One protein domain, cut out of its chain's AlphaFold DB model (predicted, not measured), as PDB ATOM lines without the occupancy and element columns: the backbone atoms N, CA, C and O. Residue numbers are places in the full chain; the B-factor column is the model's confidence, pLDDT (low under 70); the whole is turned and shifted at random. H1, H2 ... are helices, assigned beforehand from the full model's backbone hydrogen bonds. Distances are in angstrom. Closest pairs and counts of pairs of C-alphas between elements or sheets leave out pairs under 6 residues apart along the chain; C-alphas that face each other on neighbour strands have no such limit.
ATOM      1  N   GLU A  15     115.118  84.847  64.588       87.69
ATOM      2  CA  GLU A  15     115.847  83.761  63.929       87.69
ATOM      3  C   GLU A  15     117.217  84.244  63.440       87.69
ATOM      4  O   GLU A  15     118.235  83.579  63.661       87.69
ATOM      5  N   MET A  16     117.264  85.433  62.838       84.88
ATOM      6  CA  MET A  16     118.496  86.088  62.417       84.88
ATOM      7  C   MET A  16     119.394  86.429  63.606       84.88
ATOM      8  O   MET A  16     120.610  86.244  63.519       84.88
ATOM      9  N   VAL A  17     118.822  86.879  64.728       86.75
ATOM     10  CA  VAL A  17     119.577  87.119  65.968       86.75
ATOM     11  C   VAL A  17     120.221  85.828  66.465       86.75
ATOM     12  O   VAL A  17     121.412  85.831  66.779       86.75
ATOM     13  N   ARG A  18     119.479  84.714  66.487       85.88
ATOM     14  CA  ARG A  18     120.028  83.409  66.880       85.88
ATOM     15  C   ARG A  18     121.172  82.978  65.960       85.88
ATOM     16  O   ARG A  18     122.239  82.617  66.451       85.88
ATOM     17  N   GLY A  19     120.987  83.062  64.642       84.81
ATOM     18  CA  GLY A  19     122.028  82.697  63.674       84.81
ATOM     19  C   GLY A  19     123.283  83.574  63.781       84.81
ATOM     20  O   GLY A  19     124.413  83.098  63.621       84.81
ATOM     21  N   LEU A  20     123.111  84.855  64.113       83.50
ATOM     22  CA  LEU A  20     124.224  85.759  64.388       83.50
ATOM     23  C   LEU A  20     124.942  85.396  65.690       83.50
ATOM     24  O   LEU A  20     126.172  85.382  65.715       83.50
ATOM     25  N   ALA A  21     124.204  85.071  66.752       85.25
ATOM     26  CA  ALA A  21     124.790  84.643  68.018       85.25
ATOM     27  C   ALA A  21     125.646  83.379  67.845       85.25
ATOM     28  O   ALA A  21     126.779  83.337  68.329       85.25
ATOM     29  N   GLU A  22     125.148  82.399  67.086       86.19
ATOM     30  CA  GLU A  22     125.886  81.187  66.707       86.19
ATOM     31  C   GLU A  22     127.157  81.530  65.923       86.19
ATOM     32  O   GLU A  22     128.245  81.076  66.268       86.19
ATOM     33  N   SER A  23     127.059  82.414  64.928       83.19
ATOM     34  CA  SER A  23     128.219  82.838  64.135       83.19
ATOM     35  C   SER A  23     129.288  83.541  64.983       83.19
ATOM     36  O   SER A  23     130.481  83.283  64.818       83.19
ATOM     37  N   VAL A  24     128.884  84.418  65.908       78.31
ATOM     38  CA  VAL A  24     129.801  85.102  66.839       78.31
ATOM     39  C   VAL A  24     130.471  84.098  67.775       78.31
ATOM     40  O   VAL A  24     131.679  84.195  68.003       78.31
ATOM     41  N   TYR A  25     129.710  83.128  68.291       80.56
ATOM     42  CA  TYR A  25     130.236  82.055  69.129       80.56
ATOM     43  C   TYR A  25     131.276  81.213  68.384       80.56
ATOM     44  O   TYR A  25     132.375  81.028  68.899       80.56
ATOM     45  N   GLU A  26     130.986  80.769  67.161       79.69
ATOM     46  CA  GLU A  26     131.912  79.954  66.365       79.69
ATOM     47  C   GLU A  26     133.206  80.702  66.029       79.69
ATOM     48  O   GLU A  26     134.306  80.151  66.137       79.69
ATOM     49  N   ILE A  27     133.109  81.990  65.681       76.00
ATOM     50  CA  ILE A  27     134.296  82.824  65.453       76.00
ATOM     51  C   ILE A  27     135.115  82.943  66.744       76.00
ATOM     52  O   ILE A  27     136.342  82.814  66.706       76.00
ATOM     53  N   HIS A  28     134.460  83.165  67.887       72.31
ATOM     54  CA  HIS A  28     135.134  83.219  69.180       72.31
ATOM     55  C   HIS A  28     135.828  81.892  69.510       72.31
ATOM     56  O   HIS A  28     137.031  81.885  69.773       72.31
ATOM     57  N   HIS A  29     135.107  80.775  69.421       73.31
ATOM     58  CA  HIS A  29     135.618  79.438  69.703       73.31
ATOM     59  C   HIS A  29     136.809  79.083  68.798       73.31
ATOM     60  O   HIS A  29     137.851  78.645  69.284       73.31
ATOM     61  N   SER A  30     136.720  79.370  67.492       69.31
ATOM     62  CA  SER A  30     137.819  79.163  66.537       69.31
ATOM     63  C   SER A  30     139.041  80.045  66.819       69.31
ATOM     64  O   SER A  30     140.176  79.643  66.572       69.31
ATOM     65  N   THR A  31     138.830  81.262  67.319       66.06
ATOM     66  CA  THR A  31     139.925  82.190  67.636       66.06
ATOM     67  C   THR A  31     140.634  81.791  68.930       66.06
ATOM     68  O   THR A  31     141.860  81.859  68.999       66.06
ATOM     69  N   VAL A  32     139.883  81.351  69.945       64.12
ATOM     70  CA  VAL A  32     140.436  80.895  71.230       64.12
ATOM     71  C   VAL A  32     141.199  79.582  71.069       64.12
ATOM     72  O   VAL A  32     142.324  79.488  71.557       64.12
ATOM     73  N   SER A  33     140.660  78.614  70.319       60.12
ATOM     74  CA  SER A  33     141.340  77.330  70.083       60.12
ATOM     75  C   SER A  33     142.679  77.496  69.358       60.12
ATOM     76  O   SER A  33     143.669  76.862  69.714       60.12
ATOM     77  N   LYS A  34     142.763  78.422  68.394       59.00
ATOM     78  CA  LYS A  34     144.015  78.751  67.686       59.00
ATOM     79  C   LYS A  34     145.044  79.487  68.548       59.00
ATOM     80  O   LYS A  34     146.223  79.477  68.208       59.00
ATOM     81  N   ALA A  35     144.622  80.133  69.636       57.12
ATOM     82  CA  ALA A  35     145.501  80.897  70.520       57.12
ATOM     83  C   ALA A  35     146.204  80.038  71.591       57.12
ATOM     84  O   ALA A  35     146.899  80.590  72.442       57.12
ATOM     85  N   GLY A  36     146.034  78.709  71.574       49.00
ATOM     86  CA  GLY A  36     146.706  77.786  72.498       49.00
ATOM     87  C   GLY A  36     146.165  77.804  73.932       49.00
ATOM     88  O   GLY A  36     146.680  77.083  74.782       49.00
ATOM     89  N   PHE A  37     145.112  78.581  74.206       51.34
ATOM     90  CA  PHE A  37     144.305  78.457  75.421       51.34
ATOM     91  C   PHE A  37     143.322  77.308  75.233       51.34
ATOM     92  O   PHE A  37     142.113  77.507  75.096       51.34
ATOM     93  N   LEU A  52     125.704  81.650  74.186       85.31
ATOM     94  CA  LEU A  52     124.759  82.052  73.142       85.31
ATOM     95  C   LEU A  52     123.666  82.967  73.702       85.31
ATOM     96  O   LEU A  52     123.406  84.019  73.125       85.31
ATOM     97  N   GLY A  53     123.098  82.638  74.865       86.44
ATOM     98  CA  GLY A  53     122.131  83.489  75.557       86.44
ATOM     99  C   GLY A  53     122.699  84.871  75.894       86.44
ATOM    100  O   GLY A  53     122.047  85.886  75.647       86.44
ATOM    101  N   MET A  54     123.941  84.942  76.384       83.75
ATOM    102  CA  MET A  54     124.603  86.220  76.663       83.75
ATOM    103  C   MET A  54     124.825  87.061  75.401       83.75
ATOM    104  O   MET A  54     124.607  88.273  75.452       83.75
ATOM    105  N   ILE A  55     125.236  86.444  74.289       83.44
ATOM    106  CA  ILE A  55     125.416  87.133  73.003       83.44
ATOM    107  C   ILE A  55     124.063  87.643  72.491       83.44
ATOM    108  O   ILE A  55     123.941  88.825  72.163       83.44
ATOM    109  N   SER A  56     123.031  86.796  72.501       86.88
ATOM    110  CA  SER A  56     121.671  87.167  72.100       86.88
ATOM    111  C   SER A  56     121.140  88.340  72.920       86.88
ATOM    112  O   SER A  56     120.623  89.292  72.350       86.88
ATOM    113  N   CYS A  57     121.366  88.374  74.236       88.31
ATOM    114  CA  CYS A  57     120.943  89.505  75.063       88.31
ATOM    115  C   CYS A  57     121.635  90.845  74.739       88.31
ATOM    116  O   CYS A  57     121.185  91.874  75.238       88.31
ATOM    117  N   VAL A  58     122.738  90.855  73.983       85.50
ATOM    118  CA  VAL A  58     123.368  92.085  73.462       85.50
ATOM    119  C   VAL A  58     122.829  92.414  72.070       85.50
ATOM    120  O   VAL A  58     122.584  93.576  71.749       85.50
ATOM    121  N   LEU A  59     122.612  91.387  71.248       87.81
ATOM    122  CA  LEU A  59     122.089  91.532  69.894       87.81
ATOM    123  C   LEU A  59     120.643  92.028  69.877       87.81
ATOM    124  O   LEU A  59     120.346  92.987  69.170       87.81
ATOM    125  N   THR A  60     119.764  91.423  70.676       90.25
ATOM    126  CA  THR A  60     118.335  91.749  70.722       90.25
ATOM    127  C   THR A  60     118.084  93.247  70.932       90.25
ATOM    128  O   THR A  60     117.466  93.854  70.057       90.25
ATOM    129  N   PRO A  61     118.588  93.912  71.992       90.94
ATOM    130  CA  PRO A  61     118.310  95.333  72.189       90.94
ATOM    131  C   PRO A  61     118.885  96.232  71.082       90.94
ATOM    132  O   PRO A  61     118.353  97.310  70.832       90.94
ATOM    133  N   THR A  62     119.927  95.788  70.378       91.25
ATOM    134  CA  THR A  62     120.574  96.592  69.332       91.25
ATOM    135  C   THR A  62     119.881  96.444  67.972       91.25
ATOM    136  O   THR A  62     119.668  97.427  67.268       91.25
ATOM    137  N   PHE A  63     119.495  95.225  67.598       92.00
ATOM    138  CA  PHE A  63     119.058  94.902  66.236       92.00
ATOM    139  C   PHE A  63     117.567  94.584  66.100       92.00
ATOM    140  O   PHE A  63     117.079  94.491  64.979       92.00
ATOM    141  N   THR A  64     116.826  94.444  67.200       93.00
ATOM    142  CA  THR A  64     115.380  94.155  67.162       93.00
ATOM    143  C   THR A  64     114.555  95.347  67.664       93.00
ATOM    144  O   THR A  64     115.111  96.286  68.258       93.00
ATOM    145  N   PRO A  65     113.231  95.364  67.425       92.56
ATOM    146  CA  PRO A  65     112.343  96.342  68.036       92.56
ATOM    147  C   PRO A  65     112.290  96.201  69.561       92.56
ATOM    148  O   PRO A  65     112.029  95.125  70.093       92.56
ATOM    149  N   VAL A  66     112.462  97.313  70.275       89.44
ATOM    150  CA  VAL A  66     112.404  97.359  71.745       89.44
ATOM    151  C   VAL A  66     111.303  98.329  72.152       89.44
ATOM    152  O   VAL A  66     111.272  99.458  71.672       89.44
ATOM    153  N   PHE A  67     110.361  97.885  72.990       90.06
ATOM    154  CA  PHE A  67     109.171  98.668  73.369       90.06
ATOM    155  C   PHE A  67     108.413  99.263  72.160       90.06
ATOM    156  O   PHE A  67     107.917 100.386  72.209       90.06
ATOM    157  N   GLY A  68     108.351  98.517  71.051       90.25
ATOM    158  CA  GLY A  68     107.702  98.951  69.808       90.25
ATOM    159  C   GLY A  68     108.536  99.893  68.930       90.25
ATOM    160  O   GLY A  68     108.078 100.275  67.856       90.25
ATOM    161  N   GLN A  69     109.761 100.249  69.329       92.62
ATOM    162  CA  GLN A  69     110.659 101.087  68.533       92.62
ATOM    163  C   GLN A  69     111.651 100.242  67.726       92.62
ATOM    164  O   GLN A  69     112.557  99.619  68.286       92.62
ATOM    165  N   SER A  70     111.492 100.254  66.398       93.44
ATOM    166  CA  SER A  70     112.455  99.685  65.440       93.44
ATOM    167  C   SER A  70     113.840 100.343  65.586       93.44
ATOM    168  O   SER A  70     113.890 101.545  65.861       93.44
ATOM    169  N   PRO A  71     114.956  99.617  65.368       93.00
ATOM    170  CA  PRO A  71     116.298 100.201  65.273       93.00
ATOM    171  C   PRO A  71     116.388 101.430  64.356       93.00
ATOM    172  O   PRO A  71     117.095 102.378  64.679       93.00
ATOM    173  N   GLU A  72     115.618 101.465  63.267       93.19
ATOM    174  CA  GLU A  72     115.563 102.602  62.331       93.19
ATOM    175  C   GLU A  72     115.084 103.910  62.977       93.19
ATOM    176  O   GLU A  72     115.409 104.990  62.503       93.19
ATOM    177  N   ASN A  73     114.329 103.818  64.076       91.69
ATOM    178  CA  ASN A  73     113.852 104.972  64.838       91.69
ATOM    179  C   ASN A  73     114.751 105.300  66.040       91.69
ATOM    180  O   ASN A  73     114.501 106.283  66.736       91.69
ATOM    181  N   ARG A  74     115.746 104.452  66.328       93.19
ATOM    182  CA  ARG A  74     116.633 104.567  67.494       93.19
ATOM    183  C   ARG A  74     118.041 105.020  67.125       93.19
ATOM    184  O   ARG A  74     118.688 105.638  67.962       93.19
ATOM    185  N   TYR A  75     118.493 104.732  65.906       92.50
ATOM    186  CA  TYR A  75     119.841 105.050  65.438       92.50
ATOM    187  C   TYR A  75     119.809 105.947  64.206       92.50
ATOM    188  O   TYR A  75     118.935 105.819  63.350       92.50
ATOM    189  N   THR A  76     120.797 106.832  64.108       90.94
ATOM    190  CA  THR A  76     120.918 107.775  62.985       90.94
ATOM    191  C   THR A  76     121.332 107.068  61.695       90.94
ATOM    192  O   THR A  76     120.841 107.387  60.612       90.94
ATOM    193  N   ASP A  77     122.247 106.110  61.812       86.81
ATOM    194  CA  ASP A  77     122.761 105.296  60.718       86.81
ATOM    195  C   ASP A  77     123.315 103.966  61.251       86.81
ATOM    196  O   ASP A  77     123.291 103.682  62.455       86.81
ATOM    197  N   ILE A  78     123.816 103.123  60.348       85.50
ATOM    198  CA  ILE A  78     124.420 101.846  60.725       85.50
ATOM    199  C   ILE A  78     125.646 102.006  61.634       85.50
ATOM    200  O   ILE A  78     125.886 101.156  62.479       85.50
ATOM    201  N   PHE A  79     126.443 103.065  61.503       84.94
ATOM    202  CA  PHE A  79     127.647 103.224  62.322       84.94
ATOM    203  C   PHE A  79     127.292 103.566  63.767       84.94
ATOM    204  O   PHE A  79     127.931 103.048  64.684       84.94
ATOM    205  N   ASP A  80     126.253 104.374  63.962       88.56
ATOM    206  CA  ASP A  80     125.660 104.673  65.265       88.56
ATOM    207  C   ASP A  80     125.157 103.386  65.945       88.56
ATOM    208  O   ASP A  80     125.558 103.056  67.062       88.56
ATOM    209  N   GLN A  81     124.410 102.557  65.205       89.94
ATOM    210  CA  GLN A  81     123.940 101.254  65.691       89.94
ATOM    211  C   GLN A  81     125.082 100.298  66.069       89.94
ATOM    212  O   GLN A  81     125.040  99.630  67.104       89.94
ATOM    213  N   ILE A  82     126.114 100.200  65.229       85.31
ATOM    214  CA  ILE A  82     127.248  99.297  65.460       85.31
ATOM    215  C   ILE A  82     128.118  99.782  66.625       85.31
ATOM    216  O   ILE A  82     128.677  98.960  67.354       85.31
ATOM    217  N   SER A  83     128.206 101.097  66.835       85.25
ATOM    218  CA  SER A  83     128.912 101.682  67.977       85.25
ATOM    219  C   SER A  83     128.215 101.332  69.293       85.25
ATOM    220  O   SER A  83     128.870 100.840  70.213       85.25
ATOM    221  N   ASP A  84     126.887 101.474  69.350       86.69
ATOM    222  CA  ASP A  84     126.077 101.077  70.508       86.69
ATOM    223  C   ASP A  84     126.178  99.564  70.789       86.69
ATOM    224  O   ASP A  84     126.359  99.134  71.932       86.69
ATOM    225  N   PHE A  85     126.173  98.732  69.741       85.31
ATOM    226  CA  PHE A  85     126.408  97.290  69.873       85.31
ATOM    227  C   PHE A  85     127.778  96.967  70.486       85.31
ATOM    228  O   PHE A  85     127.893  96.108  71.370       85.31
ATOM    229  N   ALA A  86     128.833  97.625  70.001       79.12
ATOM    230  CA  ALA A  86     130.192  97.416  70.483       79.12
ATOM    231  C   ALA A  86     130.328  97.832  71.955       79.12
ATOM    232  O   ALA A  86     130.938  97.106  72.745       79.12
ATOM    233  N   GLU A  87     129.703  98.946  72.347       82.06
ATOM    234  CA  GLU A  87     129.663  99.414  73.733       82.06
ATOM    235  C   GLU A  87     128.937  98.418  74.648       82.06
ATOM    236  O   GLU A  87     129.484  98.005  75.679       82.06
ATOM    237  N   HIS A  88     127.736  97.972  74.263       81.25
ATOM    238  CA  HIS A  88     126.972  96.988  75.030       81.25
ATOM    239  C   HIS A  88     127.720  95.665  75.185       81.25
ATOM    240  O   HIS A  88     127.726  95.074  76.270       81.25
ATOM    241  N   LEU A  89     128.399  95.208  74.130       74.31
ATOM    242  CA  LEU A  89     129.226  94.018  74.235       74.31
ATOM    243  C   LEU A  89     130.388  94.262  75.196       74.31
ATOM    244  O   LEU A  89     130.578  93.457  76.110       74.31
ATOM    245  N   ALA A  90     131.157  95.340  75.018       72.50
ATOM    246  CA  ALA A  90     132.320  95.660  75.844       72.50
ATOM    247  C   ALA A  90     131.970  95.631  77.339       72.50
ATOM    248  O   ALA A  90     132.609  94.888  78.089       72.50
ATOM    249  N   LYS A  91     130.880  96.313  77.725       75.25
ATOM    250  CA  LYS A  91     130.351  96.359  79.100       75.25
ATOM    251  C   LYS A  91     129.973  94.995  79.665       75.25
ATOM    252  O   LYS A  91     130.080  94.775  80.866       75.25
ATOM    253  N   ARG A  92     129.519  94.066  78.825       70.94
ATOM    254  CA  ARG A  92     129.016  92.769  79.292       70.94
ATOM    255  C   ARG A  92     130.112  91.753  79.606       70.94
ATOM    256  O   ARG A  92     129.788  90.657  80.042       70.94
ATOM    257  N   HIS A  93     131.389  92.095  79.382       65.94
ATOM    258  CA  HIS A  93     132.556  91.259  79.708       65.94
ATOM    259  C   HIS A  93     132.421  89.776  79.301       65.94
ATOM    260  O   HIS A  93     133.023  88.906  79.921       65.94
ATOM    261  N   ILE A  94     131.666  89.486  78.229       62.59
ATOM    262  CA  ILE A  94     131.351  88.110  77.797       62.59
ATOM    263  C   ILE A  94     132.636  87.319  77.513       62.59
ATOM    264  O   ILE A  94     132.686  86.113  77.734       62.59
ATOM    265  N   PHE A  95     133.697  88.011  77.085       61.06
ATOM    266  CA  PHE A  95     135.021  87.427  76.900       61.06
ATOM    267  C   PHE A  95     136.089  88.273  77.607       61.06
ATOM    268  O   PHE A  95     136.008  89.506  77.621       61.06
ATOM    269  N   ALA A  96     137.097  87.604  78.169       56.47
ATOM    270  CA  ALA A  96     138.118  88.205  79.028       56.47
ATOM    271  C   ALA A  96     139.020  89.249  78.326       56.47
ATOM    272  O   ALA A  96     139.511  90.158  78.985       56.47
ATOM    273  N   ASP A  97     139.191  89.181  76.996       55.34
ATOM    274  CA  ASP A  97     140.145  90.024  76.252       55.34
ATOM    275  C   ASP A  97     139.483  91.211  75.519       55.34
ATOM    276  O   ASP A  97     138.808  91.046  74.505       55.34
ATOM    277  N   GLY A  98     139.719  92.438  75.994       50.72
ATOM    278  CA  GLY A  98     138.986  93.666  75.635       50.72
ATOM    279  C   GLY A  98     139.177  94.304  74.246       50.72
ATOM    280  O   GLY A  98     138.535  95.311  73.984       50.72
ATOM    281  N   ILE A  99     139.992  93.771  73.328       44.16
ATOM    282  CA  ILE A  99     140.204  94.378  71.981       44.16
ATOM    283  C   ILE A  99     139.940  93.386  70.841       44.16
ATOM    284  O   ILE A  99     139.342  93.734  69.824       44.16
ATOM    285  N   LYS A 100     140.283  92.109  71.035       54.41
ATOM    286  CA  LYS A 100     140.031  91.032  70.059       54.41
ATOM    287  C   LYS A 100     138.528  90.847  69.781       54.41
ATOM    288  O   LYS A 100     138.133  90.440  68.695       54.41
ATOM    289  N   ARG A 101     137.680  91.205  70.750       52.62
ATOM    290  CA  ARG A 101     136.212  91.102  70.694       52.62
ATOM    291  C   ARG A 101     135.552  92.113  69.755       52.62
ATOM    292  O   ARG A 101     134.600  91.749  69.075       52.62
ATOM    293  N   ALA A 102     136.082  93.336  69.682       50.94
ATOM    294  CA  ALA A 102     135.602  94.352  68.743       50.94
ATOM    295  C   ALA A 102     135.860  93.920  67.283       50.94
ATOM    296  O   ALA A 102     135.010  94.107  66.417       50.94
ATOM    297  N   ILE A 103     136.988  93.244  67.026       56.06
ATOM    298  CA  ILE A 103     137.356  92.709  65.702       56.06
ATOM    299  C   ILE A 103     136.414  91.573  65.268       56.06
ATOM    300  O   ILE A 103     135.971  91.541  64.121       56.06
ATOM    301  N   ILE A 104     136.060  90.667  66.186       57.66
ATOM    302  CA  ILE A 104     135.113  89.570  65.912       57.66
ATOM    303  C   ILE A 104     133.734  90.113  65.525       57.66
ATOM    304  O   ILE A 104     133.117  89.603  64.593       57.66
ATOM    305  N   GLN A 105     133.256  91.158  66.204       55.38
ATOM    306  CA  GLN A 105     131.961  91.767  65.902       55.38
ATOM    307  C   GLN A 105     131.939  92.425  64.527       55.38
ATOM    308  O   GLN A 105     131.034  92.147  63.745       55.38
ATOM    309  N   VAL A 106     132.949  93.239  64.205       56.31
ATOM    310  CA  VAL A 106     133.058  93.875  62.884       56.31
ATOM    311  C   VAL A 106     133.099  92.816  61.777       56.31
ATOM    312  O   VAL A 106     132.396  92.955  60.780       56.31
ATOM    313  N   HIS A 107     133.827  91.712  61.978       57.22
ATOM    314  CA  HIS A 107     133.895  90.627  60.997       57.22
ATOM    315  C   HIS A 107     132.593  89.807  60.886       57.22
ATOM    316  O   HIS A 107     132.201  89.394  59.794       57.22
ATOM    317  N   ALA A 108     131.883  89.571  61.993       57.19
ATOM    318  CA  ALA A 108     130.587  88.888  61.972       57.19
ATOM    319  C   ALA A 108     129.515  89.734  61.263       57.19
ATOM    320  O   ALA A 108     128.751  89.217  60.446       57.19
ATOM    321  N   ILE A 109     129.504  91.042  61.526       59.28
ATOM    322  CA  ILE A 109     128.616  92.009  60.871       59.28
ATOM    323  C   ILE A 109     128.949  92.120  59.379       59.28
ATOM    324  O   ILE A 109     128.034  92.115  58.560       59.28
ATOM    325  N   GLU A 110     130.230  92.135  58.999       59.41
ATOM    326  CA  GLU A 110     130.658  92.070  57.595       59.41
ATOM    327  C   GLU A 110     130.071  90.835  56.894       59.41
ATOM    328  O   GLU A 110     129.441  90.963  55.841       59.41
ATOM    329  N   LYS A 111     130.200  89.643  57.493       57.50
ATOM    330  CA  LYS A 111     129.638  88.410  56.921       57.50
ATOM    331  C   LYS A 111     128.118  88.454  56.793       57.50
ATOM    332  O   LYS A 111     127.592  87.998  55.779       57.50
ATOM    333  N   LEU A 112     127.410  89.017  57.769       54.16
ATOM    334  CA  LEU A 112     125.961  89.183  57.675       54.16
ATOM    335  C   LEU A 112     125.546  90.186  56.604       54.16
ATOM    336  O   LEU A 112     124.638  89.899  55.827       54.16
ATOM    337  N   CYS A 113     126.226  91.327  56.515       51.19
ATOM    338  CA  CYS A 113     126.009  92.303  55.453       51.19
ATOM    339  C   CYS A 113     126.232  91.672  54.072       51.19
ATOM    340  O   CYS A 113     125.442  91.902  53.158       51.19
ATOM    341  N   MET A 114     127.252  90.821  53.919       50.59
ATOM    342  CA  MET A 114     127.480  90.063  52.684       50.59
ATOM    343  C   MET A 114     126.365  89.036  52.428       50.59
ATOM    344  O   MET A 114     125.842  88.963  51.316       50.59
TER     345      MET A 114
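Overview. This is residues 15 to 37 and 52 to 114 of the 126 residues of an uncharacterized protein of Bifidobacterium callitrichos DSM 23973 (UniProt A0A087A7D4). Four helices join in a ring of contacts: H1 lies on one side and H3 on the other, with H2 and H4 as separate bridges between them, mostly crossed. Residues 32 to 37, the end of H1 and beyond, stick out at one end of the long axis, and the loop of residues 64 to 77 makes the other end. The printed part has 86 residues, all helix by class, with H1, H2, H3, H4 along the chain and no named strand. It is compact, with a radius of gyration of the C-alphas of 13.1 A, yet elongated, spanning 44 by 24 by 24 A.

Along the chain. Find C-alpha 15 at (115.847, 83.761, 63.929); from there H1, residues 15 to 34, runs 28.9 A. After the cut, look for H2 at residues 52 to 63, 15.7 A long. H3 follows at residues 78 to 91, 20.1 A long. H4, residues 100 to 114, runs 21.5 A and ends at C-alpha 114 at (127.480, 90.063, 52.684).

Arrangement. Start at H1, whose residues 17 to 25 touch H2 at a steep tilt of 53 degrees, closest at the C-alphas of Ala 21 and Ile 55, 5.6 A. H2 and H3 form a helical hairpin and touch, closest at C-alphas 62 and 85, 5.9 A, at a shallow tilt of 34.7 degrees, only just short of steep. H3 and H4 form another, closest at C-alphas 86 and 102, 6.5 A, their tilt of 35.2 degrees only just steep. H4 touches residues 20 to 28 of H1, closest at C-alphas 24 and 108, 6.2 A. H1 and H3 are apart, as are H2 and H4. Every O i to N i+4 pair is within hydrogen-bond range in H1, H3 and H4, and 5 of 8 in H2.

Size, cuts and confidence. Gly 36 and Gly 68 have the C-alphas farthest apart, 44.5 A. Residues 38 to 51 are not printed, and C-alphas 37 and 52 are 20.0 A apart across the cut. The link from H2 to H3 is long. Look for pLDDT under 70 at residues 30 to 37 and 93 to 114.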